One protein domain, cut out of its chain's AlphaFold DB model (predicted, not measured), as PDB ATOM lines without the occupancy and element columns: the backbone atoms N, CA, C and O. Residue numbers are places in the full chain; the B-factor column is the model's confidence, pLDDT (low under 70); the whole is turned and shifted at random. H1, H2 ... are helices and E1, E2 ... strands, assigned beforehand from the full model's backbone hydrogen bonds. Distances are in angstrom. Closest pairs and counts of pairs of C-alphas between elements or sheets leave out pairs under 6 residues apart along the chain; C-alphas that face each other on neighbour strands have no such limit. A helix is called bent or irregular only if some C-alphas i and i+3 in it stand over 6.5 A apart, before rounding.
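Overview. This is residues 10 to 94 and 267 to 281 of the 283 residues of an uncharacterized protein of Gluconobacter cerinus (UniProt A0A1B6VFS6). A strongly twisted sheet of five strands makes the middle, and short helices sit toward its two ends: H1, H2 and H3 at one end of the longest axis, H4, H5 and H6 at the other. H3 and H5 pack on opposite faces of the sheet. The 100 printed residues hold six named helices and five named strands in the order E1 H1 H2 H3 E2 E3 E4 E5 H4 H5 H6, a mixed class. The sheet runs E4 E3 E2 E1 E5, all antiparallel. The whole is compact, with a radius of gyration of the C-alphas of 13.7 A and spans of 40 by 36 by 22 A.

Along the chain. E1, residues 10 to 13, begins at C-alpha 10 (-5.654, 25.045, 48.478). H1 is residues 15 to 19, H2 residues 24 to 30, 10.4 A long, and H3 residues 33 to 37. E2, residues 40 to 45, spans 13.9 A, and E3, residues 55 to 61, spans 19.3 A from C-alpha 55 (-5.266, 35.257, 37.308). E4 is residues 67 to 69, E5 residues 79 to 83, 12.2 A long, and H4 residues 88 to 91. H5, residues 267 to 273, 10.4 A long, is irregular, but only just: C-alphas 269 and 272 are 7.0 A apart. H6, residues 276 to 279, ends at C-alpha 279 (-9.115, 25.778, 56.930).

Arrangement. E2, E3 and E4 form a meander, each strand the antiparallel neighbour of the one before, with hairpins E2 and E3, E3 and E4. N 43 and O 57 are 2.8 A apart, N 60 and O 68 2.9 A. E1 is the antiparallel neighbour of E2, with N 11 and O 40 at 2.8 A, and of the edge strand E5, with N 12 and O 80 at 3.0 A. H3 is on the sheet at a height of 6.4 A, over none of the strands; C-alphas 13 and 36 are its closest to E1, 5.2 A. H5 is on the opposite face, its height 9.7 A; its closest C-alphas to E2 are 267 and 43, 5.9 A. H4 touches H5, closest C-alphas 91 and 270, 6.9 A. H6 only grazes the sheet with residues 277 to 279. H1 and H2 are not on the sheet, H1 only just, with 4 pairs of C-alphas within 10 A. Every O i to N i+4 pair is within hydrogen-bond range in H1; the counts are 1 of 3 in H2, 0 of 1 in H3 and 1 of 3 in H5, with O i to N i+3 counts of 3 of 4, 2 of 2 and 2 of 4; H4 and H6 are too short for an i+4 pair.

Size, cuts and confidence. The C-alphas of Ser 23 and Ile 90 are the two farthest apart, 40.6 A. Residues 95 to 266 are not printed, and C-alphas 94 and 267 are 18.1 A apart across the cut. Of the links printed whole none is long. Mean pLDDT of the printed part is 81.7; residues 21 to 34 and 47 to 51 are under 70.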
ATOM      1  N   LEU A  10      -6.848  24.799  47.689       94.56
ATOM      2  CA  LEU A  10      -5.654  25.045  48.478       94.56
ATOM      3  C   LEU A  10      -4.435  24.845  47.584       94.56
ATOM      4  O   LEU A  10      -4.237  23.773  47.011       94.56
ATOM      5  N   ILE A  11      -3.606  25.872  47.483       92.50
ATOM      6  CA  ILE A  11      -2.452  25.920  46.594       92.50
ATOM      7  C   ILE A  11      -1.191  26.290  47.373       92.50
ATOM      8  O   ILE A  11      -1.242  26.921  48.433       92.50
ATOM      9  N   LYS A  12      -0.040  25.929  46.813       89.44
ATOM     10  CA  LYS A  12       1.276  26.375  47.284       89.44
ATOM     11  C   LYS A  12       2.153  26.772  46.104       89.44
ATOM     12  O   LYS A  12       1.898  26.362  44.974       89.44
ATOM     13  N   ALA A  13       3.165  27.598  46.347       86.56
ATOM     14  CA  ALA A  13       4.122  27.951  45.304       86.56
ATOM     15  C   ALA A  13       4.930  26.716  44.871       86.56
ATOM     16  O   ALA A  13       5.314  25.898  45.706       86.56
ATOM     17  N   LYS A  14       5.205  26.594  43.568       86.50
ATOM     18  CA  LYS A  14       6.064  25.528  43.029       86.50
ATOM     19  C   LYS A  14       7.483  25.676  43.568       86.50
ATOM     20  O   LYS A  14       8.007  26.790  43.609       86.50
ATOM     21  N   GLN A  15       8.143  24.560  43.875       83.75
ATOM     22  CA  GLN A  15       9.521  24.577  44.380       83.75
ATOM     23  C   GLN A  15      10.483  25.311  43.430       83.75
ATOM     24  O   GLN A  15      11.256  26.149  43.874       83.75
ATOM     25  N   SER A  16      10.338  25.125  42.113       82.62
ATOM     26  CA  SER A  16      11.137  25.842  41.107       82.62
ATOM     27  C   SER A  16      10.976  27.365  41.156       82.62
ATOM     28  O   SER A  16      11.918  28.095  40.861       82.62
ATOM     29  N   VAL A  17       9.795  27.860  41.539       80.00
ATOM     30  CA  VAL A  17       9.549  29.295  41.728       80.00
ATOM     31  C   VAL A  17      10.236  29.775  43.001       80.00
ATOM     32  O   VAL A  17      10.855  30.836  42.989       80.00
ATOM     33  N   ILE A  18      10.165  28.993  44.080       78.50
ATOM     34  CA  ILE A  18      10.834  29.295  45.351       78.50
ATOM     35  C   ILE A  18      12.355  29.357  45.147       78.50
ATOM     36  O   ILE A  18      12.970  30.364  45.499       78.50
ATOM     37  N   ASP A  19      12.942  28.345  44.507       77.12
ATOM     38  CA  ASP A  19      14.386  28.228  44.272       77.12
ATOM     39  C   ASP A  19      14.924  29.338  43.356       77.12
ATOM     40  O   ASP A  19      16.011  29.867  43.582       77.12
ATOM     41  N   ALA A  20      14.141  29.758  42.356       72.12
ATOM     42  CA  ALA A  20      14.494  30.861  41.460       72.12
ATOM     43  C   ALA A  20      14.441  32.249  42.134       72.12
ATOM     44  O   ALA A  20      14.825  33.257  41.532       72.12
ATOM     45  N   THR A  21      13.961  32.343  43.379       66.31
ATOM     46  CA  THR A  21      13.826  33.616  44.094       66.31
ATOM     47  C   THR A  21      15.117  33.971  44.844       66.31
ATOM     48  O   THR A  21      15.164  33.962  46.072       66.31
ATOM     49  N   THR A  22      16.181  34.319  44.119       57.28
ATOM     50  CA  THR A  22      17.493  34.681  44.701       57.28
ATOM     51  C   THR A  22      17.750  36.191  44.813       57.28
ATOM     52  O   THR A  22      18.806  36.595  45.292       57.28
ATOM     53  N   SER A  23      16.795  37.055  44.439       57.84
ATOM     54  CA  SER A  23      16.947  38.519  44.528       57.84
ATOM     55  C   SER A  23      15.658  39.251  44.924       57.84
ATOM     56  O   SER A  23      14.549  38.725  44.805       57.84
ATOM     57  N   GLU A  24      15.801  40.496  45.382       55.06
ATOM     58  CA  GLU A  24      14.693  41.384  45.756       55.06
ATOM     59  C   GLU A  24      13.806  41.780  44.559       55.06
ATOM     60  O   GLU A  24      12.598  41.940  44.710       55.06
ATOM     61  N   ILE A  25      14.369  41.817  43.346       52.62
ATOM     62  CA  ILE A  25      13.651  42.108  42.093       52.62
ATOM     63  C   ILE A  25      12.676  40.971  41.746       52.62
ATOM     64  O   ILE A  25      11.538  41.222  41.346       52.62
ATOM     65  N   SER A  26      13.058  39.715  42.000       53.75
ATOM     66  CA  SER A  26      12.188  38.545  41.809       53.75
ATOM     67  C   SER A  26      10.973  38.549  42.755       53.75
ATOM     68  O   SER A  26       9.923  38.005  42.409       53.75
ATOM     69  N   ARG A  27      11.072  39.207  43.925       52.22
ATOM     70  CA  ARG A  27       9.972  39.315  44.910       52.22
ATOM     71  C   ARG A  27       8.803  40.156  44.397       52.22
ATOM     72  O   ARG A  27       7.658  39.862  44.719       52.22
ATOM     73  N   ASN A  28       9.062  41.175  43.580       51.31
ATOM     74  CA  ASN A  28       8.001  42.032  43.042       51.31
ATOM     75  C   ASN A  28       7.252  41.364  41.879       51.31
ATOM     76  O   ASN A  28       6.050  41.561  41.718       51.31
ATOM     77  N   THR A  29       7.933  40.514  41.108       51.69
ATOM     78  CA  THR A  29       7.357  39.831  39.938       51.69
ATOM     79  C   THR A  29       6.554  38.579  40.313       51.69
ATOM     80  O   THR A  29       5.655  38.166  39.579       51.69
ATOM     81  N   LEU A  30       6.858  37.937  41.446       53.25
ATOM     82  CA  LEU A  30       6.261  36.657  41.864       53.25
ATOM     83  C   LEU A  30       5.160  36.798  42.932       53.25
ATOM     84  O   LEU A  30       4.522  35.806  43.280       53.25
ATOM     85  N   GLY A  31       4.891  38.023  43.391       60.75
ATOM     86  CA  GLY A  31       4.026  38.305  44.535       60.75
ATOM     87  C   GLY A  31       4.810  38.307  45.856       60.75
ATOM     88  O   GLY A  31       5.955  37.858  45.898       60.75
ATOM     89  N   PRO A  32       4.224  38.830  46.946       63.12
ATOM     90  CA  PRO A  32       4.919  38.982  48.215       63.12
ATOM     91  C   PRO A  32       5.608  37.695  48.677       63.12
ATOM     92  O   PRO A  32       5.002  36.627  48.667       63.12
ATOM     93  N   TYR A  33       6.836  37.815  49.186       63.66
ATOM     94  CA  TYR A  33       7.651  36.695  49.681       63.66
ATOM     95  C   TYR A  33       6.909  35.744  50.637       63.66
ATOM     96  O   TYR A  33       7.161  34.544  50.657       63.66
ATOM     97  N   PHE A  34       5.959  36.257  51.424       64.38
ATOM     98  CA  PHE A  34       5.180  35.420  52.337       64.38
ATOM     99  C   PHE A  34       4.246  34.430  51.615       64.38
ATOM    100  O   PHE A  34       3.984  33.371  52.173       64.38
ATOM    101  N   LEU A  35       3.779  34.731  50.396       71.38
ATOM    102  CA  LEU A  35       2.931  33.833  49.594       71.38
ATOM    103  C   LEU A  35       3.699  32.610  49.087       71.38
ATOM    104  O   LEU A  35       3.104  31.583  48.790       71.38
ATOM    105  N   GLN A  36       5.026  32.707  49.015       71.50
ATOM    106  CA  GLN A  36       5.888  31.623  48.548       71.50
ATOM    107  C   GLN A  36       6.093  30.530  49.606       71.50
ATOM    108  O   GLN A  36       6.578  29.452  49.290       71.50
ATOM    109  N   ARG A  37       5.760  30.814  50.870       71.62
ATOM    110  CA  ARG A  37       6.059  29.953  52.029       71.62
ATOM    111  C   ARG A  37       4.830  29.625  52.864       71.62
ATOM    112  O   ARG A  37       4.966  29.237  54.019       71.62
ATOM    113  N   ARG A  38       3.637  29.909  52.348       80.06
ATOM    114  CA  ARG A  38       2.390  29.758  53.093       80.06
ATOM    115  C   ARG A  38       1.327  29.117  52.217       80.06
ATOM    116  O   ARG A  38       1.337  29.349  51.008       80.06
ATOM    117  N   PRO A  39       0.398  28.367  52.824       87.44
ATOM    118  CA  PRO A  39      -0.805  27.949  52.133       87.44
ATOM    119  C   PRO A  39      -1.561  29.163  51.596       87.44
ATOM    120  O   PRO A  39      -1.687  30.185  52.286       87.44
ATOM    121  N   ALA A  40      -2.073  29.031  50.377       91.88
ATOM    122  CA  ALA A  40      -2.967  29.997  49.768       91.88
ATOM    123  C   ALA A  40      -4.265  29.320  49.315       91.88
ATOM    124  O   ALA A  40      -4.258  28.158  48.930       91.88
ATOM    125  N   LEU A  41      -5.375  30.051  49.361       94.19
ATOM    126  CA  LEU A  41      -6.686  29.612  48.892       94.19
ATOM    127  C   LEU A  41      -7.098  30.434  47.689       94.19
ATOM    128  O   LEU A  41      -7.040  31.659  47.751       94.19
ATOM    129  N   VAL A  42      -7.569  29.779  46.635       93.38
ATOM    130  CA  VAL A  42      -8.186  30.453  45.489       93.38
ATOM    131  C   VAL A  42      -9.580  30.938  45.886       93.38
ATOM    132  O   VAL A  42     -10.448  30.141  46.223       93.38
ATOM    133  N   LEU A  43      -9.815  32.248  45.842       91.81
ATOM    134  CA  LEU A  43     -11.082  32.862  46.263       91.81
ATOM    135  C   LEU A  43     -12.015  33.196  45.096       91.81
ATOM    136  O   LEU A  43     -13.225  33.301  45.265       91.81
ATOM    137  N   GLY A  44     -11.443  33.406  43.918       89.19
ATOM    138  CA  GLY A  44     -12.145  33.864  42.728       89.19
ATOM    139  C   GLY A  44     -11.151  34.141  41.608       89.19
ATOM    140  O   GLY A  44      -9.951  34.242  41.851       89.19
ATOM    141  N   PHE A  45     -11.643  34.288  40.384       86.31
ATOM    142  CA  PHE A  45     -10.813  34.527  39.203       86.31
ATOM    143  C   PHE A  45     -11.123  35.878  38.606       86.31
ATOM    144  O   PHE A  45     -12.303  36.221  38.530       86.31
ATOM    145  N   ASP A  46     -10.100  36.574  38.109       78.69
ATOM    146  CA  ASP A  46     -10.289  37.770  37.290       78.69
ATOM    147  C   ASP A  46     -11.032  37.378  36.005       78.69
ATOM    148  O   ASP A  46     -10.458  36.891  35.028       78.69
ATOM    149  N   SER A  47     -12.360  37.453  36.084       66.19
ATOM    150  CA  SER A  47     -13.285  36.873  35.121       66.19
ATOM    151  C   SER A  47     -13.803  37.993  34.238       66.19
ATOM    152  O   SER A  47     -14.575  38.842  34.667       66.19
ATOM    153  N   VAL A  48     -13.361  37.989  32.987       63.28
ATOM    154  CA  VAL A  48     -13.881  38.839  31.902       63.28
ATOM    155  C   VAL A  48     -14.165  38.001  30.650       63.28
ATOM    156  O   VAL A  48     -14.121  38.508  29.535       63.28
ATOM    157  N   GLY A  49     -14.411  36.694  30.815       58.72
ATOM    158  CA  GLY A  49     -14.594  35.772  29.686       58.72
ATOM    159  C   GLY A  49     -13.344  35.652  28.805       58.72
ATOM    160  O   GLY A  49     -13.446  35.462  27.600       58.72
ATOM    161  N   SER A  50     -12.151  35.795  29.392       62.62
ATOM    162  CA  SER A  50     -10.866  35.878  28.678       62.62
ATOM    163  C   SER A  50     -10.321  34.533  28.181       62.62
ATOM    164  O   SER A  50      -9.198  34.473  27.682       62.62
ATOM    165  N   GLY A  51     -11.072  33.438  28.344       67.12
ATOM    166  CA  GLY A  51     -10.659  32.105  27.905       67.12
ATOM    167  C   GLY A  51      -9.630  31.425  28.802       67.12
ATOM    168  O   GLY A  51      -9.117  30.371  28.434       67.12
ATOM    169  N   SER A  52      -9.285  32.000  29.961       71.06
ATOM    170  CA  SER A  52      -8.286  31.405  30.854       71.06
ATOM    171  C   SER A  52      -8.527  31.703  32.335       71.06
ATOM    172  O   SER A  52      -9.033  32.761  32.696       71.06
ATOM    173  N   ARG A  53      -8.103  30.773  33.203       79.81
ATOM    174  CA  ARG A  53      -8.096  30.903  34.675       79.81
ATOM    175  C   ARG A  53      -6.694  31.135  35.225       79.81
ATOM    176  O   ARG A  53      -6.242  30.455  36.139       79.81
ATOM    177  N   ARG A  54      -5.952  32.057  34.618       83.56
ATOM    178  CA  ARG A  54      -4.554  32.292  35.014       83.56
ATOM    179  C   ARG A  54      -4.422  33.236  36.195       83.56
ATOM    180  O   ARG A  54      -3.472  33.106  36.953       83.56
ATOM    181  N   ILE A  55      -5.351  34.171  36.341       86.50
ATOM    182  CA  ILE A  55      -5.266  35.257  37.308       86.50
ATOM    183  C   ILE A  55      -6.384  35.098  38.340       86.50
ATOM    184  O   ILE A  55      -7.556  35.004  37.972       86.50
ATOM    185  N   ALA A  56      -6.030  35.039  39.623       88.44
ATOM    186  CA  ALA A  56      -6.986  34.773  40.694       88.44
ATOM    187  C   ALA A  56      -6.762  35.634  41.934       88.44
ATOM    188  O   ALA A  56      -5.627  35.923  42.311       88.44
ATOM    189  N   TRP A  57      -7.852  35.992  42.609       89.00
ATOM    190  CA  TRP A  57      -7.795  36.468  43.985       89.00
ATOM    191  C   TRP A  57      -7.522  35.291  44.909       89.00
ATOM    192  O   TRP A  57      -8.129  34.230  44.767       89.00
ATOM    193  N   ILE A  58      -6.618  35.493  45.864       90.31
ATOM    194  CA  ILE A  58      -6.240  34.466  46.831       90.31
ATOM    195  C   ILE A  58      -6.340  34.981  48.268       90.31
ATOM    196  O   ILE A  58      -6.174  36.176  48.510       90.31
ATOM    197  N   ALA A  59      -6.557  34.088  49.228       91.12
ATOM    198  CA  ALA A  59      -6.222  34.322  50.632       91.12
ATOM    199  C   ALA A  59      -4.957  33.548  50.981       91.12
ATOM    200  O   ALA A  59      -4.643  32.557  50.336       91.12
ATOM    201  N   TYR A  60      -4.234  33.977  52.007       89.19
ATOM    202  CA  TYR A  60      -3.082  33.249  52.534       89.19
ATOM    203  C   TYR A  60      -3.122  33.200  54.053       89.19
ATOM    204  O   TYR A  60      -3.664  34.100  54.705       89.19
ATOM    205  N   LYS A  61      -2.510  32.165  54.625       86.81
ATOM    206  CA  LYS A  61      -2.414  32.019  56.077       86.81
ATOM    207  C   LYS A  61      -1.230  32.823  56.618       86.81
ATOM    208  O   LYS A  61      -0.089  32.676  56.175       86.81
ATOM    209  N   ARG A  62      -1.488  33.725  57.565       84.81
ATOM    210  CA  ARG A  62      -0.451  34.508  58.259       84.81
ATOM    211  C   ARG A  62       0.237  33.666  59.338       84.81
ATOM    212  O   ARG A  62      -0.276  32.640  59.763       84.81
ATOM    213  N   LYS A  63       1.376  34.151  59.856       82.00
ATOM    214  CA  LYS A  63       2.124  33.501  60.958       82.00
ATOM    215  C   LYS A  63       1.282  33.230  62.212       82.00
ATOM    216  O   LYS A  63       1.605  32.329  62.966       82.00
ATOM    217  N   ASN A  64       0.236  34.022  62.442       84.25
ATOM    218  CA  ASN A  64      -0.683  33.865  63.571       84.25
ATOM    219  C   ASN A  64      -1.832  32.875  63.290       84.25
ATOM    220  O   ASN A  64      -2.832  32.906  64.001       84.25
ATOM    221  N   GLY A  65      -1.741  32.084  62.217       83.62
ATOM    222  CA  GLY A  65      -2.740  31.092  61.821       83.62
ATOM    223  C   GLY A  65      -3.992  31.663  61.148       83.62
ATOM    224  O   GLY A  65      -4.827  30.898  60.683       83.62
ATOM    225  N   LYS A  66      -4.145  32.992  61.053       87.50
ATOM    226  CA  LYS A  66      -5.343  33.607  60.462       87.50
ATOM    227  C   LYS A  66      -5.215  33.753  58.950       87.50
ATOM    228  O   LYS A  66      -4.187  34.222  58.452       87.50
ATOM    229  N   TRP A  67      -6.290  33.429  58.240       88.69
ATOM    230  CA  TRP A  67      -6.436  33.721  56.819       88.69
ATOM    231  C   TRP A  67      -6.548  35.222  56.566       88.69
ATOM    232  O   TRP A  67      -7.161  35.966  57.336       88.69
ATOM    233  N   TYR A  68      -5.934  35.669  55.479       87.31
ATOM    234  CA  TYR A  68      -5.982  37.052  55.036       87.31
ATOM    235  C   TYR A  68      -6.108  37.116  53.518       87.31
ATOM    236  O   TYR A  68      -5.297  36.530  52.803       87.31
ATOM    237  N   GLU A  69      -7.096  37.858  53.022       87.69
ATOM    238  CA  GLU A  69      -7.268  38.082  51.589       87.69
ATOM    239  C   GLU A  69      -6.165  38.955  51.015       87.69
ATOM    240  O   GLU A  69      -5.864  40.041  51.518       87.69
ATOM    241  N   TYR A  70      -5.561  38.504  49.925       85.06
ATOM    242  CA  TYR A  70      -4.507  39.263  49.296       85.06
ATOM    243  C   TYR A  70      -5.052  40.447  48.493       85.06
ATOM    244  O   TYR A  70      -6.062  40.365  47.796       85.06
ATOM    245  N   GLY A  71      -4.300  41.546  48.593       77.81
ATOM    246  CA  GLY A  71      -4.496  42.847  47.969       77.81
ATOM    247  C   GLY A  71      -4.550  42.857  46.434       77.81
ATOM    248  O   GLY A  71      -4.991  43.822  45.820       77.81
ATOM    249  N   TRP A  72      -4.152  41.802  45.749       79.19
ATOM    250  CA  TRP A  72      -4.062  41.845  44.293       79.19
ATOM    251  C   TRP A  72      -4.326  40.453  43.748       79.19
ATOM    252  O   TRP A  72      -4.068  39.478  44.455       79.19
ATOM    253  N   PRO A  73      -4.870  40.323  42.534       82.69
ATOM    254  CA  PRO A  73      -4.920  39.015  41.926       82.69
ATOM    255  C   PRO A  73      -3.493  38.555  41.576       82.69
ATOM    256  O   PRO A  73      -2.592  39.371  41.358       82.69
ATOM    257  N   VAL A  74      -3.272  37.244  41.558       83.75
ATOM    258  CA  VAL A  74      -1.965  36.619  41.320       83.75
ATOM    259  C   VAL A  74      -2.018  35.689  40.120       83.75
ATOM    260  O   VAL A  74      -3.065  35.132  39.800       83.75
ATOM    261  N   ASP A  75      -0.864  35.492  39.486       86.50
ATOM    262  CA  ASP A  75      -0.693  34.501  38.427       86.50
ATOM    263  C   ASP A  75      -0.521  33.092  39.006       86.50
ATOM    264  O   ASP A  75       0.492  32.777  39.639       86.50
ATOM    265  N   LEU A  76      -1.510  32.239  38.747       87.62
ATOM    266  CA  LEU A  76      -1.568  30.848  39.184       87.62
ATOM    267  C   LEU A  76      -0.530  29.953  38.503       87.62
ATOM    268  O   LEU A  76      -0.290  28.842  38.967       87.62
ATOM    269  N   SER A  77       0.162  30.426  37.460       85.75
ATOM    270  CA  SER A  77       1.231  29.651  36.825       85.75
ATOM    271  C   SER A  77       2.385  29.286  37.755       85.75
ATOM    272  O   SER A  77       3.074  28.282  37.537       85.75
ATOM    273  N   LYS A  78       2.533  30.057  38.832       84.44
ATOM    274  CA  LYS A  78       3.570  29.927  39.855       84.44
ATOM    275  C   LYS A  78       3.202  28.961  40.982       84.44
ATOM    276  O   LYS A  78       4.026  28.708  41.858       84.44
ATOM    277  N   TYR A  79       1.988  28.424  40.956       88.44
ATOM    278  CA  TYR A  79       1.429  27.616  42.029       88.44
ATOM    279  C   TYR A  79       1.108  26.205  41.544       88.44
ATOM    280  O   TYR A  79       0.962  25.949  40.346       88.44
ATOM    281  N   GLU A  80       1.005  25.288  42.493       90.31
ATOM    282  CA  GLU A  80       0.507  23.931  42.308       90.31
ATOM    283  C   GLU A  80      -0.622  23.640  43.299       90.31
ATOM    284  O   GLU A  80      -0.686  24.226  44.385       90.31
ATOM    285  N   LEU A  81      -1.538  22.764  42.889       92.81
ATOM    286  CA  LEU A  81      -2.667  22.331  43.703       92.81
ATOM    287  C   LEU A  81      -2.171  21.434  44.839       92.81
ATOM    288  O   LEU A  81      -1.385  20.518  44.605       92.81
ATOM    289  N   VAL A  82      -2.665  21.676  46.049       92.81
ATOM    290  CA  VAL A  82      -2.423  20.818  47.213       92.81
ATOM    291  C   VAL A  82      -3.668  20.023  47.565       92.81
ATOM    292  O   VAL A  82      -3.599  18.810  47.722       92.81
ATOM    293  N   SER A  83      -4.804  20.705  47.690       93.38
ATOM    294  CA  SER A  83      -6.078  20.079  48.025       93.38
ATOM    295  C   SER A  83      -7.228  20.844  47.389       93.38
ATOM    296  O   SER A  83      -7.112  22.035  47.096       93.38
ATOM    297  N   ARG A  84      -8.343  20.151  47.190       94.06
ATOM    298  CA  ARG A  84      -9.584  20.692  46.648       94.06
ATOM    299  C   ARG A  84     -10.731  20.328  47.586       94.06
ATOM    300  O   ARG A  84     -10.794  19.162  47.976       94.06
ATOM    301  N   PRO A  85     -11.640  21.266  47.897       93.50
ATOM    302  CA  PRO A  85     -12.807  20.948  48.703       93.50
ATOM    303  C   PRO A  85     -13.717  19.946  47.994       93.50
ATOM    304  O   PRO A  85     -13.924  20.026  46.780       93.50
ATOM    305  N   GLU A  86     -14.324  19.038  48.748       90.94
ATOM    306  CA  GLU A  86     -15.310  18.075  48.251       90.94
ATOM    307  C   GLU A  86     -16.519  18.806  47.655       90.94
ATOM    308  O   GLU A  86     -17.043  18.434  46.604       90.94
ATOM    309  N   LYS A  87     -16.905  19.932  48.268       89.06
ATOM    310  CA  LYS A  87     -17.984  20.818  47.798       89.06
ATOM    311  C   LYS A  87     -17.560  21.778  46.679       89.06
ATOM    312  O   LYS A  87     -18.208  22.803  46.460       89.06
ATOM    313  N   SER A  88     -16.507  21.461  45.924       87.81
ATOM    314  CA  SER A  88     -16.012  22.326  44.844       87.81
ATOM    315  C   SER A  88     -17.068  22.627  43.768       87.81
ATOM    316  O   SER A  88     -17.080  23.733  43.230       87.81
ATOM    317  N   SER A  89     -18.001  21.709  43.492       90.62
ATOM    318  CA  SER A  89     -19.106  21.944  42.545       90.62
ATOM    319  C   SER A  89     -20.045  23.076  42.979       90.62
ATOM    320  O   SER A  89     -20.513  23.832  42.134       90.62
ATOM    321  N   ILE A  90     -20.266  23.242  44.287       91.81
ATOM    322  CA  ILE A  90     -21.075  24.332  44.854       91.81
ATOM    323  C   ILE A  90     -20.348  25.672  44.701       91.81
ATOM    324  O   ILE A  90     -20.973  26.690  44.418       91.81
ATOM    325  N   LEU A  91     -19.021  25.667  44.856       91.00
ATOM    326  CA  LEU A  91     -18.173  26.852  44.697       91.00
ATOM    327  C   LEU A  91     -17.938  27.238  43.230       91.00
ATOM    328  O   LEU A  91     -17.603  28.385  42.939       91.00
ATOM    329  N   ASN A  92     -18.095  26.292  42.300       91.69
ATOM    330  CA  ASN A  92     -17.781  26.468  40.883       91.69
ATOM    331  C   ASN A  92     -18.943  26.025  39.967       91.69
ATOM    332  O   ASN A  92     -18.727  25.198  39.079       91.69
ATOM    333  N   PRO A  93     -20.164  26.571  40.139       91.62
ATOM    334  CA  PRO A  93     -21.339  26.122  39.390       91.62
ATOM    335  C   PRO A  93     -21.352  26.580  37.922       91.62
ATOM    336  O   PRO A  93     -22.147  26.073  37.136       91.62
ATOM    337  N   PHE A  94     -20.484  27.527  37.544       91.06
ATOM    338  CA  PHE A  94     -20.491  28.185  36.234       91.06
ATOM    339  C   PHE A  94     -19.136  28.122  35.530       91.06
ATOM    340  O   PHE A  94     -18.070  28.131  36.161       91.06
ATOM    341  N   PHE A 267     -13.436  35.509  50.448       88.81
ATOM    342  CA  PHE A 267     -13.160  34.584  51.543       88.81
ATOM    343  C   PHE A 267     -14.406  34.327  52.387       88.81
ATOM    344  O   PHE A 267     -14.767  33.170  52.577       88.81
ATOM    345  N   SER A 268     -15.115  35.377  52.823       87.75
ATOM    346  CA  SER A 268     -16.348  35.212  53.607       87.75
ATOM    347  C   SER A 268     -17.411  34.379  52.874       87.75
ATOM    348  O   SER A 268     -18.106  33.588  53.508       87.75
ATOM    349  N   ASN A 269     -17.476  34.478  51.540       87.31
ATOM    350  CA  ASN A 269     -18.420  33.714  50.725       87.31
ATOM    351  C   ASN A 269     -18.053  32.238  50.567       87.31
ATOM    352  O   ASN A 269     -18.954  31.406  50.491       87.31
ATOM    353  N   ILE A 270     -16.763  31.906  50.461       90.69
ATOM    354  CA  ILE A 270     -16.348  30.516  50.227       90.69
ATOM    355  C   ILE A 270     -16.216  29.723  51.528       90.69
ATOM    356  O   ILE A 270     -16.412  28.512  51.515       90.69
ATOM    357  N   MET A 271     -15.918  30.396  52.646       90.38
ATOM    358  CA  MET A 271     -15.631  29.769  53.943       90.38
ATOM    359  C   MET A 271     -16.674  28.740  54.409       90.38
ATOM    360  O   MET A 271     -16.257  27.677  54.862       90.38
ATOM    361  N   PRO A 272     -17.997  28.967  54.270       91.69
ATOM    362  CA  PRO A 272     -19.013  27.980  54.660       91.69
ATOM    363  C   PRO A 272     -18.952  26.644  53.898       91.69
ATOM    364  O   PRO A 272     -19.603  25.679  54.297       91.69
ATOM    365  N   TYR A 273     -18.212  26.590  52.789       92.88
ATOM    366  CA  TYR A 273     -18.110  25.427  51.908       92.88
ATOM    367  C   TYR A 273     -16.739  24.744  51.962       92.88
ATOM    368  O   TYR A 273     -16.517  23.811  51.193       92.88
ATOM    369  N   LEU A 274     -15.832  25.198  52.833       93.31
ATOM    370  CA  LEU A 274     -14.511  24.595  53.016       93.31
ATOM    371  C   LEU A 274     -14.526  23.586  54.170       93.31
ATOM    372  O   LEU A 274     -15.139  23.824  55.210       93.31
ATOM    373  N   GLU A 275     -13.816  22.473  54.006       93.62
ATOM    374  CA  GLU A 275     -13.590  21.493  55.066       93.62
ATOM    375  C   GLU A 275     -12.552  22.003  56.074       93.62
ATOM    376  O   GLU A 275     -11.626  22.749  55.736       93.62
ATOM    377  N   GLN A 276     -12.652  21.535  57.321       92.50
ATOM    378  CA  GLN A 276     -11.738  21.933  58.394       92.50
ATOM    379  C   GLN A 276     -10.268  21.623  58.059       92.50
ATOM    380  O   GLN A 276      -9.386  22.402  58.401       92.50
ATOM    381  N   SER A 277     -10.000  20.545  57.313       91.62
ATOM    382  CA  SER A 277      -8.653  20.185  56.847       91.62
ATOM    383  C   SER A 277      -8.029  21.234  55.916       91.62
ATOM    384  O   SER A 277      -6.813  21.410  55.929       91.62
ATOM    385  N   ILE A 278      -8.841  21.952  55.135       92.56
ATOM    386  CA  ILE A 278      -8.395  23.065  54.290       92.56
ATOM    387  C   ILE A 278      -8.212  24.330  55.133       92.56
ATOM    388  O   ILE A 278      -7.220  25.043  54.972       92.56
ATOM    389  N   ILE A 279      -9.146  24.599  56.050       90.88
ATOM    390  CA  ILE A 279      -9.115  25.778  56.930       90.88
ATOM    391  C   ILE A 279      -7.881  25.747  57.846       90.88
ATOM    392  O   ILE A 279      -7.204  26.769  58.003       90.88
ATOM    393  N   ASP A 280      -7.569  24.578  58.402       91.00
ATOM    394  CA  ASP A 280      -6.473  24.371  59.348       91.00
ATOM    395  C   ASP A 280      -5.140  24.055  58.676       91.00
ATOM    396  O   ASP A 280      -4.126  24.011  59.369       91.00
ATOM    397  N   ALA A 281      -5.094  23.914  57.348       88.44
ATOM    398  CA  ALA A 281      -3.870  23.581  56.629       88.44
ATOM    399  C   ALA A 281      -2.708  24.517  56.996       88.44
ATOM    400  O   ALA A 281      -2.852  25.743  56.988       88.44
TER     401      ALA A 281